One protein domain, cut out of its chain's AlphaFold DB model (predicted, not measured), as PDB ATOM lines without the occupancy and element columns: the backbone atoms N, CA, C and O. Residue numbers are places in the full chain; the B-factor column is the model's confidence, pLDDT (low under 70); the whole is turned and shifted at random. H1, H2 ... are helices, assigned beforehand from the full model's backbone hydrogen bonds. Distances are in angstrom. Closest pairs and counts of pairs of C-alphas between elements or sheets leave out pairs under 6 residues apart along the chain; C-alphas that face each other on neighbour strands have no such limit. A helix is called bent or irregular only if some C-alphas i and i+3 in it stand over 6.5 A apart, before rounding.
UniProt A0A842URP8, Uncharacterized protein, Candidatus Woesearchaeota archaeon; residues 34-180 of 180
ATOM      1  N   PRO A  34      -0.663  27.254 -57.714       92.88
ATOM      2  CA  PRO A  34      -0.389  28.692 -57.684       92.88
ATOM      3  C   PRO A  34      -1.394  29.501 -56.848       92.88
ATOM      4  O   PRO A  34      -1.027  30.532 -56.291       92.88
ATOM      5  N   GLU A  35      -2.631  29.013 -56.702       95.56
ATOM      6  CA  GLU A  35      -3.694  29.664 -55.923       95.56
ATOM      7  C   GLU A  35      -3.612  29.367 -54.417       95.56
ATOM      8  O   GLU A  35      -4.242  30.060 -53.607       95.56
ATOM      9  N   LEU A  36      -2.827  28.365 -54.004       97.62
ATOM     10  CA  LEU A  36      -2.781  27.925 -52.610       97.62
ATOM     11  C   LEU A  36      -2.195  29.002 -51.688       97.62
ATOM     12  O   LEU A  36      -2.836  29.384 -50.710       97.62
ATOM     13  N   ILE A  37      -1.019  29.550 -52.010       98.00
ATOM     14  CA  ILE A  37      -0.379  30.582 -51.172       98.00
ATOM     15  C   ILE A  37      -1.245  31.849 -51.057       98.00
ATOM     16  O   ILE A  37      -1.480  32.277 -49.923       98.00
ATOM     17  N   PRO A  38      -1.781  32.437 -52.148       98.00
ATOM     18  CA  PRO A  38      -2.721  33.553 -52.049       98.00
ATOM     19  C   PRO A  38      -3.912  33.263 -51.135       98.00
ATOM     20  O   PRO A  38      -4.342  34.140 -50.384       98.00
ATOM     21  N   THR A  39      -4.444  32.041 -51.173       98.31
ATOM     22  CA  THR A  39      -5.586  31.653 -50.337       98.31
ATOM     23  C   THR A  39      -5.184  31.505 -48.865       98.31
ATOM     24  O   THR A  39      -5.919  31.959 -47.992       98.31
ATOM     25  N   ILE A  40      -3.985  30.993 -48.564       98.25
ATOM     26  CA  ILE A  40      -3.442  30.968 -47.192       98.25
ATOM     27  C   ILE A  40      -3.242  32.395 -46.652       98.25
ATOM     28  O   ILE A  40      -3.580  32.677 -45.500       98.25
ATOM     29  N   VAL A  41      -2.742  33.319 -47.480       98.25
ATOM     30  CA  VAL A  41      -2.601  34.739 -47.110       98.25
ATOM     31  C   VAL A  41      -3.966  35.354 -46.786       98.25
ATOM     32  O   VAL A  41      -4.100  36.036 -45.767       98.25
ATOM     33  N   LYS A  42      -4.996  35.087 -47.603       97.94
ATOM     34  CA  LYS A  42      -6.372  35.541 -47.335       97.94
ATOM     35  C   LYS A  42      -6.918  34.955 -46.039       97.94
ATOM     36  O   LYS A  42      -7.431  35.714 -45.222       97.94
ATOM     37  N   LEU A  43      -6.710  33.660 -45.787       97.88
ATOM     38  CA  LEU A  43      -7.128  33.016 -44.542       97.88
ATOM     39  C   LEU A  43      -6.538  33.724 -43.312       97.88
ATOM     40  O   LEU A  43      -7.246  33.955 -42.331       97.88
ATOM     41  N   TYR A  44      -5.252  34.088 -43.357       97.38
ATOM     42  CA  TYR A  44      -4.611  34.849 -42.283       97.38
ATOM     43  C   TYR A  44      -5.230  36.246 -42.109       97.38
ATOM     44  O   TYR A  44      -5.493  36.683 -40.985       97.38
ATOM     45  N   GLN A  45      -5.481  36.958 -43.210       96.25
ATOM     46  CA  GLN A  45      -6.078  38.300 -43.194       96.25
ATOM     47  C   GLN A  45      -7.533  38.285 -42.702       96.25
ATOM     48  O   GLN A  45      -7.965  39.208 -42.015       96.25
ATOM     49  N   ASN A  46      -8.266  37.215 -43.002       96.31
ATOM     50  CA  ASN A  46      -9.671  37.025 -42.657       96.31
ATOM     51  C   ASN A  46      -9.880  36.280 -41.330       96.31
ATOM     52  O   ASN A  46     -11.017  35.944 -41.002       96.31
ATOM     53  N   ARG A  47      -8.823  36.027 -40.547       94.25
ATOM     54  CA  ARG A  47      -8.870  35.200 -39.322       94.25
ATOM     55  C   ARG A  47      -9.935  35.626 -38.302       94.25
ATOM     56  O   ARG A  47     -10.486  34.768 -37.615       94.25
ATOM     57  N   ASP A  48     -10.258  36.917 -38.255       93.31
ATOM     58  CA  ASP A  48     -11.249  37.498 -37.341       93.31
ATOM     59  C   ASP A  48     -12.666  37.580 -37.951       93.31
ATOM     60  O   ASP A  48     -13.637  37.886 -37.258       93.31
ATOM     61  N   ASN A  49     -12.819  37.281 -39.246       96.25
ATOM     62  CA  ASN A  49     -14.101  37.228 -39.945       96.25
ATOM     63  C   ASN A  49     -14.520  35.769 -40.159       96.25
ATOM     64  O   ASN A  49     -14.060  35.107 -41.084       96.25
ATOM     65  N   SER A  50     -15.446  35.270 -39.337       94.69
ATOM     66  CA  SER A  50     -15.839  33.853 -39.354       94.69
ATOM     67  C   SER A  50     -16.367  33.358 -40.704       94.69
ATOM     68  O   SER A  50     -16.162  32.194 -41.038       94.69
ATOM     69  N   VAL A  51     -17.045  34.216 -41.479       97.25
ATOM     70  CA  VAL A  51     -17.618  33.829 -42.777       97.25
ATOM     71  C   VAL A  51     -16.526  33.715 -43.833       97.25
ATOM     72  O   VAL A  51     -16.460  32.704 -44.526       97.25
ATOM     73  N   GLU A  52     -15.664  34.724 -43.945       97.94
ATOM     74  CA  GLU A  52     -14.567  34.692 -44.918       97.94
ATOM     75  C   GLU A  52     -13.528  33.627 -44.543       97.94
ATOM     76  O   GLU A  52     -13.142  32.839 -45.398       97.94
ATOM     77  N   LYS A  53     -13.208  33.477 -43.249       95.69
ATOM     78  CA  LYS A  53     -12.368  32.381 -42.740       95.69
ATOM     79  C   LYS A  53     -12.904  31.013 -43.167       95.69
ATOM     80  O   LYS A  53     -12.140  30.189 -43.653       95.69
ATOM     81  N   ALA A  54     -14.205  30.757 -43.006       96.81
ATOM     82  CA  ALA A  54     -14.799  29.477 -43.398       96.81
ATOM     83  C   ALA A  54     -14.716  29.231 -44.914       96.81
ATOM     84  O   ALA A  54     -14.434  28.109 -45.326       96.81
ATOM     85  N   LYS A  55     -14.917  30.267 -45.741       98.06
ATOM     86  CA  LYS A  55     -14.757  30.164 -47.202       98.06
ATOM     87  C   LYS A  55     -13.318  29.835 -47.591       98.06
ATOM     88  O   LYS A  55     -13.111  28.940 -48.405       98.06
ATOM     89  N   ASP A  56     -12.349  30.532 -46.999       98.19
ATOM     90  CA  ASP A  56     -10.930  30.315 -47.279       98.19
ATOM     91  C   ASP A  56     -10.488  28.909 -46.837       98.19
ATOM     92  O   ASP A  56      -9.771  28.243 -47.579       98.19
ATOM     93  N   ILE A  57     -10.974  28.407 -45.689       98.12
ATOM     94  CA  ILE A  57     -10.730  27.023 -45.235       98.12
ATOM     95  C   ILE A  57     -11.242  26.012 -46.262       98.12
ATOM     96  O   ILE A  57     -10.481  25.142 -46.672       98.12
ATOM     97  N   THR A  58     -12.500  26.131 -46.698       98.06
ATOM     98  CA  THR A  58     -13.067  25.219 -47.704       98.06
ATOM     99  C   THR A  58     -12.263  25.263 -48.997       98.06
ATOM    100  O   THR A  58     -11.953  24.220 -49.564       98.06
ATOM    101  N   LYS A  59     -11.879  26.460 -49.455       98.06
ATOM    102  CA  LYS A  59     -11.118  26.597 -50.696       98.06
ATOM    103  C   LYS A  59      -9.722  25.978 -50.590       98.06
ATOM    104  O   LYS A  59      -9.274  25.347 -51.542       98.06
ATOM    105  N   ILE A  60      -9.041  26.139 -49.454       98.38
ATOM    106  CA  ILE A  60      -7.750  25.485 -49.209       98.38
ATOM    107  C   ILE A  60      -7.922  23.965 -49.184       98.38
ATOM    108  O   ILE A  60      -7.130  23.278 -49.815       98.38
ATOM    109  N   ASP A  61      -8.959  23.449 -48.523       98.31
ATOM    110  CA  ASP A  61      -9.234  22.009 -48.442       98.31
ATOM    111  C   ASP A  61      -9.454  21.374 -49.826       98.31
ATOM    112  O   ASP A  61      -8.873  20.332 -50.138       98.31
ATOM    113  N   GLU A  62     -10.209  22.052 -50.697       97.56
ATOM    114  CA  GLU A  62     -10.383  21.667 -52.103       97.56
ATOM    115  C   GLU A  62      -9.042  21.643 -52.854       97.56
ATOM    116  O   GLU A  62      -8.714  20.651 -53.500       97.56
ATOM    117  N   ILE A  63      -8.239  22.710 -52.740       97.44
ATOM    118  CA  ILE A  63      -6.937  22.801 -53.423       97.44
ATOM    119  C   ILE A  63      -5.972  21.720 -52.917       97.44
ATOM    120  O   ILE A  63      -5.298  21.080 -53.717       97.44
ATOM    121  N   VAL A  64      -5.891  21.502 -51.603       97.62
ATOM    122  CA  VAL A  64      -5.016  20.488 -50.994       97.62
ATOM    123  C   VAL A  64      -5.422  19.082 -51.434       97.62
ATOM    124  O   VAL A  64      -4.548  18.270 -51.736       97.62
ATOM    125  N   THR A  65      -6.727  18.810 -51.516       96.06
ATOM    126  CA  THR A  65      -7.252  17.537 -52.031       96.06
ATOM    127  C   THR A  65      -6.874  17.330 -53.498       96.06
ATOM    128  O   THR A  65      -6.428  16.245 -53.860       96.06
ATOM    129  N   ASP A  66      -6.995  18.368 -54.329       94.12
ATOM    130  CA  ASP A  66      -6.643  18.309 -55.753       94.12
ATOM    131  C   ASP A  66      -5.132  18.146 -55.992       94.12
ATOM    132  O   ASP A  66      -4.722  17.511 -56.964       94.12
ATOM    133  N   ILE A  67      -4.294  18.727 -55.126       94.62
ATOM    134  CA  ILE A  67      -2.832  18.613 -55.212       94.62
ATOM    135  C   ILE A  67      -2.355  17.177 -54.940       94.62
ATOM    136  O   ILE A  67      -1.327  16.780 -55.498       94.62
ATOM    137  N   ASP A  68      -3.072  16.434 -54.088       93.25
ATOM    138  CA  ASP A  68      -2.786  15.041 -53.708       93.25
ATOM    139  C   ASP A  68      -1.307  14.816 -53.325       93.25
ATOM    140  O   ASP A  68      -0.595  13.981 -53.886       93.25
ATOM    141  N   ASN A  69      -0.807  15.635 -52.391       96.19
ATOM    142  CA  ASN A  69       0.555  15.535 -51.862       96.19
ATOM    143  C   ASN A  69       0.524  15.285 -50.339       96.19
ATOM    144  O   ASN A  69       0.041  16.155 -49.611       96.19
ATOM    145  N   PRO A  70       1.057  14.149 -49.848       97.81
ATOM    146  CA  PRO A  70       0.988  13.766 -48.436       97.81
ATOM    147  C   PRO A  70       1.541  14.810 -47.464       97.81
ATOM    148  O   PRO A  70       0.931  15.054 -46.428       97.81
ATOM    149  N   GLU A  71       2.664  15.442 -47.797       98.31
ATOM    150  CA  GLU A  71       3.342  16.418 -46.946       98.31
ATOM    151  C   GLU A  71       2.517  17.708 -46.803       98.31
ATOM    152  O   GLU A  71       2.346  18.230 -45.698       98.31
ATOM    153  N   ILE A  72       1.936  18.195 -47.905       98.25
ATOM    154  CA  ILE A  72       0.998  19.325 -47.899       98.25
ATOM    155  C   ILE A  72      -0.289  18.951 -47.155       98.25
ATOM    156  O   ILE A  72      -0.792  19.759 -46.373       98.25
ATOM    157  N   THR A  73      -0.823  17.743 -47.360       98.44
ATOM    158  CA  THR A  73      -2.024  17.267 -46.659       98.44
ATOM    159  C   THR A  73      -1.801  17.188 -45.150       98.44
ATOM    160  O   THR A  73      -2.635  17.672 -44.389       98.44
ATOM    161  N   GLU A  74      -0.682  16.629 -44.693       98.38
ATOM    162  CA  GLU A  74      -0.351  16.549 -43.268       98.38
ATOM    163  C   GLU A  74      -0.206  17.944 -42.647       98.38
ATOM    164  O   GLU A  74      -0.784  18.225 -41.594       98.38
ATOM    165  N   ALA A  75       0.491  18.852 -43.335       98.00
ATOM    166  CA  ALA A  75       0.626  20.236 -42.896       98.00
ATOM    167  C   ALA A  75      -0.732  20.951 -42.811       98.00
ATOM    168  O   ALA A  75      -0.993  21.679 -41.850       98.00
ATOM    169  N   TRP A  76      -1.623  20.706 -43.776       98.25
ATOM    170  CA  TRP A  76      -2.980  21.245 -43.759       98.25
ATOM    171  C   TRP A  76      -3.813  20.698 -42.597       98.25
ATOM    172  O   TRP A  76      -4.483  21.467 -41.912       98.25
ATOM    173  N   LEU A  77      -3.738  19.397 -42.309       97.69
ATOM    174  CA  LEU A  77      -4.424  18.803 -41.157       97.69
ATOM    175  C   LEU A  77      -3.929  19.406 -39.834       97.69
ATOM    176  O   LEU A  77      -4.743  19.750 -38.976       97.69
ATOM    177  N   SER A  78      -2.616  19.622 -39.697       96.38
ATOM    178  CA  SER A  78      -2.050  20.330 -38.543       96.38
ATOM    179  C   SER A  78      -2.563  21.773 -38.445       96.38
ATOM    180  O   SER A  78      -2.834  22.264 -37.348       96.38
ATOM    181  N   MET A  79      -2.727  22.456 -39.580       96.75
ATOM    182  CA  MET A  79      -3.301  23.801 -39.635       96.75
ATOM    183  C   MET A  79      -4.781  23.801 -39.217       96.75
ATOM    184  O   MET A  79      -5.218  24.653 -38.446       96.75
ATOM    185  N   LEU A  80      -5.574  22.824 -39.669       97.19
ATOM    186  CA  LEU A  80      -6.971  22.666 -39.253       97.19
ATOM    187  C   LEU A  80      -7.103  22.473 -37.741       97.19
ATOM    188  O   LEU A  80      -8.052  22.986 -37.142       97.19
ATOM    189  N   ASP A  81      -6.159  21.771 -37.117       95.00
ATOM    190  CA  ASP A  81      -6.131  21.615 -35.667       95.00
ATOM    191  C   ASP A  81      -5.886  22.945 -34.945       95.00
ATOM    192  O   ASP A  81      -6.641  23.262 -34.022       95.00
ATOM    193  N   CYS A  82      -4.944  23.784 -35.397       93.56
ATOM    194  CA  CYS A  82      -4.756  25.109 -34.788       93.56
ATOM    195  C   CYS A  82      -5.955  26.040 -35.034       93.56
ATOM    196  O   CYS A  82      -6.317  26.844 -34.171       93.56
ATOM    197  N   LEU A  83      -6.627  25.923 -36.188       93.94
ATOM    198  CA  LEU A  83      -7.741  26.801 -36.568       93.94
ATOM    199  C   LEU A  83      -8.987  26.616 -35.691       93.94
ATOM    200  O   LEU A  83      -9.810  27.540 -35.646       93.94
ATOM    201  N   LYS A  84      -9.117  25.462 -35.015       88.56
ATOM    202  CA  LYS A  84     -10.165  25.169 -34.017       88.56
ATOM    203  C   LYS A  84     -10.018  26.019 -32.756       88.56
ATOM    204  O   LYS A  84     -11.024  26.351 -32.135       88.56
ATOM    205  N   GLU A  85      -8.784  26.353 -32.392       84.50
ATOM    206  CA  GLU A  85      -8.460  27.207 -31.255       84.50
ATOM    207  C   GLU A  85      -8.073  28.600 -31.767       84.50
ATOM    208  O   GLU A  85      -8.934  29.424 -32.083       84.50
ATOM    209  N   THR A  86      -6.777  28.886 -31.872       85.81
ATOM    210  CA  THR A  86      -6.224  30.115 -32.446       85.81
ATOM    211  C   THR A  86      -4.821  29.815 -32.966       85.81
ATOM    212  O   THR A  86      -3.910  29.595 -32.174       85.81
ATOM    213  N   CYS A  87      -4.642  29.823 -34.288       92.69
ATOM    214  CA  CYS A  87      -3.314  29.712 -34.894       92.69
ATOM    215  C   CYS A  87      -2.503  30.983 -34.637       92.69
ATOM    216  O   CYS A  87      -3.028  32.100 -34.729       92.69
ATOM    217  N   VAL A  88      -1.210  30.820 -34.387       95.12
ATOM    218  CA  VAL A  88      -0.264  31.935 -34.386       95.12
ATOM    219  C   VAL A  88       0.218  32.206 -35.818       95.12
ATOM    220  O   VAL A  88       0.138  31.323 -36.673       95.12
ATOM    221  N   PRO A  89       0.735  33.410 -36.131       95.81
ATOM    222  CA  PRO A  89       1.201  33.736 -37.484       95.81
ATOM    223  C   PRO A  89       2.224  32.741 -38.058       95.81
ATOM    224  O   PRO A  89       2.206  32.465 -39.256       95.81
ATOM    225  N   ASP A  90       3.077  32.168 -37.206       95.69
ATOM    226  CA  ASP A  90       4.097  31.203 -37.622       95.69
ATOM    227  C   ASP A  90       3.502  29.893 -38.166       95.69
ATOM    228  O   ASP A  90       4.118  29.277 -39.034       95.69
ATOM    229  N   ASP A  91       2.292  29.491 -37.755       97.31
ATOM    230  CA  ASP A  91       1.622  28.295 -38.294       97.31
ATOM    231  C   ASP A  91       1.320  28.464 -39.791       97.31
ATOM    232  O   ASP A  91       1.615  27.594 -40.613       97.31
ATOM    233  N   TYR A  92       0.825  29.646 -40.168       98.19
ATOM    234  CA  TYR A  92       0.566  30.015 -41.560       98.19
ATOM    235  C   TYR A  92       1.864  30.084 -42.374       98.19
ATOM    236  O   TYR A  92       1.920  29.557 -43.486       98.19
ATOM    237  N   PHE A  93       2.921  30.711 -41.841       98.31
ATOM    238  CA  PHE A  93       4.216  30.787 -42.528       98.31
ATOM    239  C   PHE A  93       4.840  29.408 -42.737       98.31
ATOM    240  O   PHE A  93       5.371  29.135 -43.816       98.31
ATOM    241  N   ASN A  94       4.748  28.528 -41.738       98.06
ATOM    242  CA  ASN A  94       5.222  27.154 -41.848       98.06
ATOM    243  C   ASN A  94       4.465  26.394 -42.936       98.06
ATOM    244  O   ASN A  94       5.098  25.715 -43.745       98.06
ATOM    245  N   PHE A  95       3.141  26.555 -43.014       98.50
ATOM    246  CA  PHE A  95       2.366  25.908 -44.067       98.50
ATOM    247  C   PHE A  95       2.757  26.417 -45.464       98.50
ATOM    248  O   PHE A  95       3.013  25.612 -46.356       98.50
ATOM    249  N   ILE A  96       2.920  27.735 -45.640       98.50
ATOM    250  CA  ILE A  96       3.419  28.314 -46.902       98.50
ATOM    251  C   ILE A  96       4.806  27.752 -47.251       98.50
ATOM    252  O   ILE A  96       5.045  27.392 -48.402       98.50
ATOM    253  N   MET A  97       5.718  27.643 -46.281       98.38
ATOM    254  CA  MET A  97       7.059  27.097 -46.511       98.38
ATOM    255  C   MET A  97       7.011  25.640 -46.991       98.38
ATOM    256  O   MET A  97       7.745  25.281 -47.908       98.38
ATOM    257  N   ILE A  98       6.142  24.809 -46.408       98.50
ATOM    258  CA  ILE A  98       5.958  23.413 -46.836       98.50
ATOM    259  C   ILE A  98       5.444  23.366 -48.276       98.50
ATOM    260  O   ILE A  98       6.024  22.675 -49.109       98.50
ATOM    261  N   VAL A  99       4.437  24.178 -48.611       98.19
ATOM    262  CA  VAL A  99       3.917  24.280 -49.983       98.19
ATOM    263  C   VAL A  99       5.018  24.683 -50.973       98.19
ATOM    264  O   VAL A  99       5.128  24.091 -52.045       98.19
ATOM    265  N   ILE A 100       5.873  25.650 -50.622       97.94
ATOM    266  CA  ILE A 100       7.000  26.054 -51.476       97.94
ATOM    267  C   ILE A 100       8.042  24.938 -51.606       97.94
ATOM    268  O   ILE A 100       8.569  24.735 -52.698       97.94
ATOM    269  N   ASN A 101       8.343  24.204 -50.539       98.00
ATOM    270  CA  ASN A 101       9.318  23.117 -50.601       98.00
ATOM    271  C   ASN A 101       8.849  21.979 -51.517       98.00
ATOM    272  O   ASN A 101       9.621  21.516 -52.353       98.00
ATOM    273  N   GLU A 102       7.580  21.588 -51.413       97.75
ATOM    274  CA  GLU A 102       7.033  20.468 -52.186       97.75
ATOM    275  C   GLU A 102       6.689  20.861 -53.628       97.75
ATOM    276  O   GLU A 102       6.862  20.081 -54.569       97.75
ATOM    277  N   LYS A 103       6.214  22.094 -53.833       96.75
ATOM    278  CA  LYS A 103       5.644  22.542 -55.111       96.75
ATOM    279  C   LYS A 103       6.257  23.824 -55.664       96.75
ATOM    280  O   LYS A 103       5.723  24.424 -56.593       96.75
ATOM    281  N   GLY A 104       7.426  24.229 -55.178       95.00
ATOM    282  CA  GLY A 104       8.075  25.493 -55.546       95.00
ATOM    283  C   GLY A 104       8.375  25.673 -57.036       95.00
ATOM    284  O   GLY A 104       8.511  26.806 -57.491       95.00
ATOM    285  N   HIS A 105       8.444  24.591 -57.814       95.25
ATOM    286  CA  HIS A 105       8.612  24.654 -59.268       95.25
ATOM    287  C   HIS A 105       7.351  25.140 -60.008       95.25
ATOM    288  O   HIS A 105       7.460  25.646 -61.122       95.25
ATOM    289  N   GLU A 106       6.175  25.018 -59.390       94.56
ATOM    290  CA  GLU A 106       4.892  25.508 -59.909       94.56
ATOM    291  C   GLU A 106       4.586  26.937 -59.418       94.56
ATOM    292  O   GLU A 106       3.676  27.595 -59.917       94.56
ATOM    293  N   ILE A 107       5.350  27.434 -58.441       94.25
ATOM    294  CA  ILE A 107       5.080  28.686 -57.733       94.25
ATOM    295  C   ILE A 107       6.001  29.785 -58.249       94.25
ATOM    296  O   ILE A 107       7.232  29.707 -58.182       94.25
ATOM    297  N   LYS A 108       5.389  30.866 -58.731       93.06
ATOM    298  CA  LYS A 108       6.118  32.047 -59.183       93.06
ATOM    299  C   LYS A 108       6.908  32.657 -58.024       93.06
ATOM    300  O   LYS A 108       6.383  32.843 -56.933       93.06
ATOM    301  N   TYR A 109       8.168  32.999 -58.290       95.50
ATOM    302  CA  TYR A 109       9.076  33.604 -57.309       95.50
ATOM    303  C   TYR A 109       9.306  32.757 -56.045       95.50
ATOM    304  O   TYR A 109       9.649  33.309 -55.003       95.50
ATOM    305  N   SER A 110       9.171  31.429 -56.125       96.81
ATOM    306  CA  SER A 110       9.365  30.515 -54.989       96.81
ATOM    307  C   SER A 110      10.656  30.769 -54.205       96.81
ATOM    308  O   SER A 110      10.604  30.886 -52.987       96.81
ATOM    309  N   ASN A 111      11.794  30.973 -54.879       97.94
ATOM    310  CA  ASN A 111      13.065  31.304 -54.215       97.94
ATOM    311  C   ASN A 111      13.007  32.607 -53.400       97.94
ATOM    312  O   ASN A 111      13.508  32.656 -52.274       97.94
ATOM    313  N   LEU A 112      12.388  33.657 -53.947       98.38
ATOM    314  CA  LEU A 112      12.205  34.923 -53.237       98.38
ATOM    315  C   LEU A 112      11.286  34.725 -52.025       98.38
ATOM    316  O   LEU A 112      11.620  35.167 -50.930       98.38
ATOM    317  N   LEU A 113      10.166  34.019 -52.196       98.44
ATOM    318  CA  LEU A 113       9.246  33.713 -51.099       98.44
ATOM    319  C   LEU A 113       9.945  32.926 -49.981       98.44
ATOM    320  O   LEU A 113       9.813  33.285 -48.813       98.44
ATOM    321  N   THR A 114      10.766  31.930 -50.322       98.56
ATOM    322  CA  THR A 114      11.595  31.199 -49.353       98.56
ATOM    323  C   THR A 114      12.522  32.140 -48.586       98.56
ATOM    324  O   THR A 114      12.571  32.086 -47.358       98.56
ATOM    325  N   ASN A 115      13.225  33.045 -49.273       98.69
ATOM    326  CA  ASN A 115      14.114  34.008 -48.618       98.69
ATOM    327  C   ASN A 115      13.350  34.989 -47.710       98.69
ATOM    328  O   ASN A 115      13.825  35.306 -46.618       98.69
ATOM    329  N   ILE A 116      12.150  35.423 -48.102       98.56
ATOM    330  CA  ILE A 116      11.262  36.240 -47.259       98.56
ATOM    331  C   ILE A 116      10.876  35.475 -45.982       98.56
ATOM    332  O   ILE A 116      10.995  36.023 -44.886       98.56
ATOM    333  N   LEU A 117      10.472  34.206 -46.097       98.44
ATOM    334  CA  LEU A 117      10.076  33.376 -44.952       98.44
ATOM    335  C   LEU A 117      11.256  33.059 -44.022       98.44
ATOM    336  O   LEU A 117      11.117  33.125 -42.803       98.44
ATOM    337  N   ILE A 118      12.442  32.778 -44.572       98.50
ATOM    338  CA  ILE A 118      13.665  32.595 -43.771       98.50
ATOM    339  C   ILE A 118      14.005  33.886 -43.017       98.50
ATOM    340  O   ILE A 118      14.343  33.845 -41.832       98.50
ATOM    341  N   THR A 119      13.877  35.037 -43.681       98.25
ATOM    342  CA  THR A 119      14.083  36.352 -43.061       98.25
ATOM    343  C   THR A 119      13.102  36.577 -41.909       98.25
ATOM    344  O   THR A 119      13.523  36.977 -40.824       98.25
ATOM    345  N   GLN A 120      11.812  36.277 -42.106       97.50
ATOM    346  CA  GLN A 120      10.784  36.371 -41.062       97.50
ATOM    347  C   GLN A 120      11.137  35.512 -39.843       97.50
ATOM    348  O   GLN A 120      11.128  36.028 -38.716       97.50
ATOM    349  N   ARG A 121      11.498  34.246 -40.090       96.88
ATOM    350  CA  ARG A 121      11.773  33.220 -39.077       96.88
ATOM    351  C   ARG A 121      12.999  33.529 -38.229       96.88
ATOM    352  O   ARG A 121      12.984  33.294 -37.025       96.88
ATOM    353  N   TYR A 122      14.071  34.027 -38.843       97.31
ATOM    354  CA  TYR A 122      15.340  34.254 -38.144       97.31
ATOM    355  C   TYR A 122      15.556  35.685 -37.665       97.31
ATOM    356  O   TYR A 122      16.592  35.967 -37.054       97.31
ATOM    357  N   TRP A 123      14.580  36.571 -37.863       95.25
ATOM    358  CA  TRP A 123      14.673  37.947 -37.395       95.25
ATOM    359  C   TRP A 123      14.901  38.021 -35.881       95.25
ATOM    360  O   TRP A 123      14.060  37.580 -35.099       95.25
ATOM    361  N   GLY A 124      16.021  38.617 -35.466       91.88
ATOM    362  CA  GLY A 124      16.363  38.779 -34.047       91.88
ATOM    363  C   GLY A 124      16.799  37.490 -33.342       91.88
ATOM    364  O   GLY A 124      16.885  37.474 -32.116       91.88
ATOM    365  N   THR A 125      17.073  36.418 -34.090       94.94
ATOM    366  CA  THR A 125      17.592  35.152 -33.547       94.94
ATOM    367  C   THR A 125      19.120  35.080 -33.645       94.94
ATOM    368  O   THR A 125      19.765  35.937 -34.247       94.94
ATOM    369  N   GLU A 126      19.719  34.031 -33.081       95.69
ATOM    370  CA  GLU A 126      21.165  33.770 -33.173       95.69
ATOM    371  C   GLU A 126      21.638  33.304 -34.565       95.69
ATOM    372  O   GLU A 126      22.838  33.326 -34.844       95.69
ATOM    373  N   ASN A 127      20.718  32.958 -35.476       96.94
ATOM    374  CA  ASN A 127      21.012  32.508 -36.845       96.94
ATOM    375  C   ASN A 127      21.328  33.690 -37.784       96.94
ATOM    376  O   ASN A 127      20.706  33.880 -38.832       96.94
ATOM    377  N   ILE A 128      22.281  34.535 -37.380       95.69
ATOM    378  CA  ILE A 128      22.590  35.818 -38.029       95.69
ATOM    379  C   ILE A 128      23.058  35.622 -39.477       95.69
ATOM    380  O   ILE A 128      22.763  36.451 -40.340       95.69
ATOM    381  N   VAL A 129      23.787  34.540 -39.767       97.62
ATOM    382  CA  VAL A 129      24.329  34.276 -41.109       97.62
ATOM    383  C   VAL A 129      23.214  33.905 -42.083       97.62
ATOM    384  O   VAL A 129      23.147  34.469 -43.176       97.62
ATOM    385  N   GLU A 130      22.334  32.987 -41.696       98.06
ATOM    386  CA  GLU A 130      21.178  32.551 -42.479       98.06
ATOM    387  C   GLU A 130      20.220  33.720 -42.704       98.06
ATOM    388  O   GLU A 130      19.830  33.981 -43.843       98.06
ATOM    389  N   PHE A 131      19.931  34.479 -41.642       98.06
ATOM    390  CA  PHE A 131      19.144  35.706 -41.715       98.06
ATOM    391  C   PHE A 131      19.739  36.711 -42.709       98.06
ATOM    392  O   PHE A 131      19.046  37.161 -43.616       98.06
ATOM    393  N   SER A 132      21.032  37.036 -42.590       97.75
ATOM    394  CA  SER A 132      21.671  38.055 -43.436       97.75
ATOM    395  C   SER A 132      21.681  37.655 -44.910       97.75
ATOM    396  O   SER A 132      21.452  38.496 -45.780       97.75
ATOM    397  N   LYS A 133      21.932  36.373 -45.202       98.62
ATOM    398  CA  LYS A 133      21.891  35.837 -46.569       98.62
ATOM    399  C   LYS A 133      20.489  35.947 -47.160       98.62
ATOM    400  O   LYS A 133      20.348  36.465 -48.264       98.62
ATOM    401  N   ALA A 134      19.478  35.496 -46.418       98.56
ATOM    402  CA  ALA A 134      18.093  35.520 -46.869       98.56
ATOM    403  C   ALA A 134      17.577  36.953 -47.057       98.56
ATOM    404  O   ALA A 134      17.025  37.257 -48.111       98.56
ATOM    405  N   LEU A 135      17.842  37.849 -46.101       98.38
ATOM    406  CA  LEU A 135      17.449  39.256 -46.182       98.38
ATOM    407  C   LEU A 135      18.083  39.935 -47.400       98.38
ATOM    408  O   LEU A 135      17.400  40.623 -48.154       98.38
ATOM    409  N   THR A 136      19.385  39.715 -47.614       98.50
ATOM    410  CA  THR A 136      20.112  40.298 -48.752       98.50
ATOM    411  C   THR A 136      19.555  39.793 -50.079       98.50
ATOM    412  O   THR A 136      19.307  40.599 -50.975       98.50
ATOM    413  N   ALA A 137      19.337  38.481 -50.205       98.56
ATOM    414  CA  ALA A 137      18.792  37.885 -51.420       98.56
ATOM    415  C   ALA A 137      17.365  38.378 -51.697       98.56
ATOM    416  O   ALA A 137      17.081  38.831 -52.801       98.56
ATOM    417  N   ALA A 138      16.496  38.386 -50.678       98.44
ATOM    418  CA  ALA A 138      15.136  38.899 -50.809       98.44
ATOM    419  C   ALA A 138      15.119  40.371 -51.247       98.44
ATOM    420  O   ALA A 138      14.354  40.733 -52.138       98.44
ATOM    421  N   ASN A 139      15.999  41.206 -50.685       98.19
ATOM    422  CA  ASN A 139      16.088  42.613 -51.065       98.19
ATOM    423  C   ASN A 139      16.506  42.794 -52.532       98.19
ATOM    424  O   ASN A 139      15.889  43.566 -53.260       98.19
ATOM    425  N   GLN A 140      17.534  42.065 -52.972       98.19
ATOM    426  CA  GLN A 140      18.012  42.115 -54.357       98.19
ATOM    427  C   GLN A 140      16.937  41.665 -55.348       98.19
ATOM    428  O   GLN A 140      16.702  42.336 -56.354       98.19
ATOM    429  N   ASP A 141      16.272  40.552 -55.048       98.25
ATOM    430  CA  ASP A 141      15.236  39.990 -55.908       98.25
ATOM    431  C   ASP A 141      14.025  40.931 -55.994       98.25
ATOM    432  O   ASP A 141      13.527  41.180 -57.090       98.25
ATOM    433  N   ILE A 142      13.586  41.528 -54.878       97.56
ATOM    434  CA  ILE A 142      12.469  42.488 -54.856       97.56
ATOM    435  C   ILE A 142      12.779  43.749 -55.667       97.56
ATOM    436  O   ILE A 142      11.920  44.215 -56.419       97.56
ATOM    437  N   ASP A 143      13.992  44.287 -55.559       94.69
ATOM    438  CA  ASP A 143      14.409  45.447 -56.350       94.69
ATOM    439  C   ASP A 143      14.429  45.128 -57.856       94.69
ATOM    440  O   ASP A 143      14.024  45.954 -58.686       94.69
ATOM    441  N   ALA A 144      14.826  43.904 -58.216       96.56
ATOM    442  CA  ALA A 144      14.867  43.429 -59.598       96.56
ATOM    443  C   ALA A 144      13.476  43.187 -60.213       96.56
ATOM    444  O   ALA A 144      13.337  43.227 -61.436       96.56
ATOM    445  N   LEU A 145      12.429  42.978 -59.403       94.19
ATOM    446  CA  LEU A 145      11.056  42.815 -59.904       94.19
ATOM    447  C   LEU A 145      10.487  44.090 -60.536       94.19
ATOM    448  O   LEU A 145       9.496  44.017 -61.263       94.19
ATOM    449  N   HIS A 146      11.047  45.261 -60.211       92.31
ATOM    450  CA  HIS A 146      10.501  46.571 -60.582       92.31
ATOM    451  C   HIS A 146       9.020  46.768 -60.182       92.31
ATOM    452  O   HIS A 146       8.317  47.616 -60.737       92.31
ATOM    453  N   ASN A 147       8.534  46.013 -59.189       94.75
ATOM    454  CA  ASN A 147       7.188  46.143 -58.643       94.75
ATOM    455  C   ASN A 147       7.203  47.129 -57.470       94.75
ATOM    456  O   ASN A 147       7.499  46.763 -56.334       94.75
ATOM    457  N   LYS A 148       6.818  48.381 -57.739       96.00
ATOM    458  CA  LYS A 148       6.831  49.460 -56.741       96.00
ATOM    459  C   LYS A 148       6.027  49.136 -55.475       96.00
ATOM    460  O   LYS A 148       6.432  49.554 -54.394       96.00
ATOM    461  N   ALA A 149       4.902  48.429 -55.597       96.69
ATOM    462  CA  ALA A 149       4.081  48.078 -54.441       96.69
ATOM    463  C   ALA A 149       4.804  47.062 -53.545       96.69
ATOM    464  O   ALA A 149       4.901  47.281 -52.339       96.69
ATOM    465  N   ALA A 150       5.365  46.006 -54.144       96.19
ATOM    466  CA  ALA A 150       6.138  45.001 -53.417       96.19
ATOM    467  C   ALA A 150       7.395  45.611 -52.776       96.19
ATOM    468  O   ALA A 150       7.615  45.411 -51.586       96.19
ATOM    469  N   SER A 151       8.160  46.431 -53.509       97.25
ATOM    470  CA  SER A 151       9.345  47.114 -52.967       97.25
ATOM    471  C   SER A 151       8.997  48.056 -51.814       97.25
ATOM    472  O   SER A 151       9.679  48.061 -50.796       97.25
ATOM    473  N   SER A 152       7.913  48.831 -51.932       97.69
ATOM    474  CA  SER A 152       7.464  49.711 -50.845       97.69
ATOM    475  C   SER A 152       7.089  48.914 -49.600       97.69
ATOM    476  O   SER A 152       7.519  49.263 -48.505       97.69
ATOM    477  N   LYS A 153       6.317  47.833 -49.761       97.62
ATOM    478  CA  LYS A 153       5.873  47.010 -48.633       97.62
ATOM    479  C   LYS A 153       7.036  46.269 -47.972       97.62
ATOM    480  O   LYS A 153       7.086  46.174 -46.751       97.62
ATOM    481  N   TRP A 154       7.995  45.804 -48.764       98.00
ATOM    482  CA  TRP A 154       9.216  45.197 -48.252       98.00
ATOM    483  C   TRP A 154      10.080  46.184 -47.467       98.00
ATOM    484  O   TRP A 154      10.584  45.843 -46.402       98.00
ATOM    485  N   ASN A 155      10.201  47.429 -47.929       97.94
ATOM    486  CA  ASN A 155      10.925  48.449 -47.172       97.94
ATOM    487  C   ASN A 155      10.281  48.706 -45.804       97.94
ATOM    488  O   ASN A 155      11.005  48.838 -44.824       97.94
ATOM    489  N   GLU A 156       8.947  48.671 -45.697       98.06
ATOM    490  CA  GLU A 156       8.265  48.731 -44.393       98.06
ATOM    491  C   GLU A 156       8.656  47.549 -43.484       98.06
ATOM    492  O   GLU A 156       8.875  47.744 -42.288       98.06
ATOM    493  N   VAL A 157       8.804  46.330 -44.030       97.69
ATOM    494  CA  VAL A 157       9.310  45.160 -43.276       97.69
ATOM    495  C   VAL A 157      10.721  45.424 -42.743       97.69
ATOM    496  O   VAL A 157      11.004  45.150 -41.574       97.69
ATOM    497  N   VAL A 158      11.608  45.960 -43.584       97.44
ATOM    498  CA  VAL A 158      13.001  46.246 -43.212       97.44
ATOM    499  C   VAL A 158      13.081  47.354 -42.160       97.44
ATOM    500  O   VAL A 158      13.781  47.198 -41.160       97.44
ATOM    501  N   GLU A 159      12.335  48.441 -42.343       96.62
ATOM    502  CA  GLU A 159      12.278  49.576 -41.414       96.62
ATOM    503  C   GLU A 159      11.662  49.198 -40.064       96.62
ATOM    504  O   GLU A 159      12.146  49.640 -39.021       96.62
ATOM    505  N   CYS A 160      10.648  48.323 -40.065       95.69
ATOM    506  CA  CYS A 160      10.082  47.730 -38.854       95.69
ATOM    507  C   CYS A 160      11.151  47.036 -37.999       95.69
ATOM    508  O   CYS A 160      10.988  46.922 -36.782       95.69
ATOM    509  N   ASN A 161      12.230  46.548 -38.620       93.12
ATOM    510  CA  ASN A 161      13.358  45.888 -37.973       93.12
ATOM    511  C   ASN A 161      12.946  44.798 -36.964       93.12
ATOM    512  O   ASN A 161      13.584  44.593 -35.930       93.12
ATOM    513  N   GLY A 162      11.840  44.109 -37.249       89.75
ATOM    514  CA  GLY A 162      11.293  43.043 -36.415       89.75
ATOM    515  C   GLY A 162      10.754  43.470 -35.047       89.75
ATOM    516  O   GLY A 162      10.442  42.588 -34.251       89.75
ATOM    517  N   VAL A 163      10.632  44.773 -34.764       92.44
ATOM    518  CA  VAL A 163      10.136  45.288 -33.473       92.44
ATOM    519  C   VAL A 163       8.713  45.845 -33.535       92.44
ATOM    520  O   VAL A 163       8.112  46.085 -32.490       92.44
ATOM    521  N   CYS A 164       8.163  46.061 -34.732       93.62
ATOM    522  CA  CYS A 164       6.807  46.579 -34.879       93.62
ATOM    523  C   CYS A 164       5.742  45.504 -34.554       93.62
ATOM    524  O   CYS A 164       5.927  44.332 -34.904       93.62
ATOM    525  N   PRO A 165       4.614  45.872 -33.913       93.25
ATOM    526  CA  PRO A 165       3.498  44.953 -33.656       93.25
ATOM    527  C   PRO A 165       2.934  44.287 -34.920       93.25
ATOM    528  O   PRO A 165       2.526  43.130 -34.896       93.25
ATOM    529  N   GLU A 166       2.949  45.010 -36.034       95.06
ATOM    530  CA  GLU A 166       2.440  44.602 -37.340       95.06
ATOM    531  C   GLU A 166       3.451  43.801 -38.179       95.06
ATOM    532  O   GLU A 166       3.187  43.530 -39.348       95.06
ATOM    533  N   LYS A 167       4.599  43.385 -37.610       94.94
ATOM    534  CA  LYS A 167       5.683  42.680 -38.328       94.94
ATOM    535  C   LYS A 167       5.141  41.578 -39.237       94.94
ATOM    536  O   LYS A 167       5.436  41.549 -40.428       94.94
ATOM    537  N   ASN A 168       4.345  40.667 -38.677       96.31
ATOM    538  CA  ASN A 168       3.830  39.522 -39.426       96.31
ATOM    539  C   ASN A 168       2.824  39.952 -40.503       96.31
ATOM    540  O   ASN A 168       2.861  39.417 -41.608       96.31
ATOM    541  N   ASP A 169       1.996  40.966 -40.233       97.44
ATOM    542  CA  ASP A 169       1.070  41.514 -41.228       97.44
ATOM    543  C   ASP A 169       1.825  42.108 -42.429       97.44
ATOM    544  O   ASP A 169       1.407  41.906 -43.570       97.44
ATOM    545  N   LEU A 170       2.958  42.783 -42.203       97.81
ATOM    546  CA  LEU A 170       3.812  43.304 -43.277       97.81
ATOM    547  C   LEU A 170       4.422  42.180 -44.134       97.81
ATOM    548  O   LEU A 170       4.470  42.294 -45.363       97.81
ATOM    549  N   PHE A 171       4.828  41.066 -43.513       98.12
ATOM    550  CA  PHE A 171       5.286  39.878 -44.239       98.12
ATOM    551  C   PHE A 171       4.167  39.264 -45.091       98.12
ATOM    552  O   PHE A 171       4.370  39.047 -46.286       98.12
ATOM    553  N   PHE A 172       2.969  39.052 -44.533       98.19
ATOM    554  CA  PHE A 172       1.828  38.527 -45.295       98.19
ATOM    555  C   PHE A 172       1.404  39.453 -46.438       98.19
ATOM    556  O   PHE A 172       1.086  38.973 -47.524       98.19
ATOM    557  N   GLN A 173       1.430  40.772 -46.234       97.75
ATOM    558  CA  GLN A 173       1.153  41.744 -47.295       97.75
ATOM    559  C   GLN A 173       2.196  41.675 -48.416       97.75
ATOM    560  O   GLN A 173       1.822  41.684 -49.588       97.75
ATOM    561  N   THR A 174       3.487  41.568 -48.076       97.94
ATOM    562  CA  THR A 174       4.554  41.387 -49.075       97.94
ATOM    563  C   THR A 174       4.334  40.108 -49.881       97.94
ATOM    564  O   THR A 174       4.347  40.162 -51.107       97.94
ATOM    565  N   ILE A 175       4.080  38.974 -49.217       98.12
ATOM    566  CA  ILE A 175       3.817  37.689 -49.886       98.12
ATOM    567  C   ILE A 175       2.593  37.808 -50.798       98.12
ATOM    568  O   ILE A 175       2.679  37.447 -51.968       98.12
ATOM    569  N   GLY A 176       1.495  38.394 -50.308       96.88
ATOM    570  CA  GLY A 176       0.279  38.603 -51.093       96.88
ATOM    571  C   GLY A 176       0.538  39.350 -52.403       96.88
ATOM    572  O   GLY A 176       0.099  38.893 -53.451       96.88
ATOM    573  N   LEU A 177       1.326  40.432 -52.370       96.69
ATOM    574  CA  LEU A 177       1.692  41.219 -53.560       96.69
ATOM    575  C   LEU A 177       2.569  40.466 -54.575       96.69
ATOM    576  O   LEU A 177       2.696  40.913 -55.717       96.69
ATOM    577  N   LEU A 178       3.222  39.382 -54.158       95.81
ATOM    578  CA  LEU A 178       4.086  38.562 -55.010       95.81
ATOM    579  C   LEU A 178       3.351  37.364 -55.618       95.81
ATOM    580  O   LEU A 178       3.827  36.808 -56.609       95.81
ATOM    581  N   THR A 179       2.220  36.973 -55.029       91.38
ATOM    582  CA  THR A 179       1.474  35.767 -55.404       91.38
ATOM    583  C   THR A 179       0.124  36.043 -56.070       91.38
ATOM    584  O   THR A 179      -0.482  35.108 -56.576       91.38
ATOM    585  N   THR A 180      -0.348  37.292 -56.080       81.69
ATOM    586  CA  THR A 180      -1.490  37.755 -56.901       81.69
ATOM    587  C   THR A 180      -1.035  38.268 -58.259       81.69
ATOM    588  O   THR A 180      -1.725  37.995 -59.261       81.69
TER     589      THR A 180
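AT A GLANCE: This is residues 34 to 180 of the 180 residues of an uncharacterized protein of Candidatus Woesearchaeota archaeon (UniProt A0A842URP8). Eight helices stand side by side in one up-and-down bundle, made of two four-helix groups set against each other: H1 to H4 form one group and H5 to H8 the other. H1, H4, H5 and H8 make the middle, where H1 packs on H8 and H4 on H5, while H2 and H3 lie at one end of the row of groups and H6 and H7 at the other. The printed part has 147 residues, with eight named helices, H1 to H8 in chain order, and no named strand; the class is all helix. It is compact, with a radius of gyration of the C-alphas of 14.9 A, and rounded, spanning 35 by 32 by 31 A.

HOW THE PARTS SIT: H1, residues 34 to 45, and H2, residues 50 to 67, form a helical hairpin and touch, closest at the C-alphas of Leu 43 and Asp 56, 5.4 A. H2 touches H3, residues 70 to 84, with residues 61 to 65 alone; the closest C-alphas are those of Val 64 and Thr 73, 6.2 A. H3 touches H4, residues 89 to 103, at Ala 75 and Phe 95, whose C-alphas are 6.0 A apart. H4 also touches H1, opposite ways at a shallow tilt of 2 degrees, with the C-alphas of Ile 37 and Ile 96 closest at 6.1 A. H4 touches H5, residues 110 to 122, at a shallow tilt of 32 degrees, only just short of steep; the closest C-alphas, of Ile 100 and Ser 110, are 6.2 A apart. H5 touches H6, residues 128 to 144, at a steep tilt of 39 degrees, with the C-alphas of Asn 115 and Ala 134 closest at 4.6 A. H6 touches H7, residues 148 to 160, with residues 139 to 143 alone, closest at the C-alphas of Ile 142 and Ser 151, 5.9 A. H7 touches H8, residues 167 to 179, at Lys 153 and Thr 174, C-alphas 5.8 A apart. H8 touches H5, with the C-alphas of Leu 113 and Ile 175 closest at 6.8 A, and H1, with those of Pro 38 and Thr 179 at 5.8 A. Among the pairs that stay apart are H2 and H6. Every O i to N i+4 pair is within hydrogen-bond range in H2 to H8; in H1 it is 7 of 8.

IN THESE COORDINATES: H1 begins at C-alpha 34, (-0.389, 28.692, -57.684), and is only just irregular: C-alphas 34 and 37 are 6.8 A apart. From first to last C-alpha, H2 is 25.6 A long, H3 21.5 A, H4 21.3 A and H6 24.1 A. H8 ends at C-alpha 179, (1.474, 35.767, -55.404).

THE WHOLE: The two C-alphas farthest apart, of Val 51 and Val 129, are 42.0 A apart. The printed part has no cut and no long link. Its mean pLDDT is 96.4, and no printed residue is under 70.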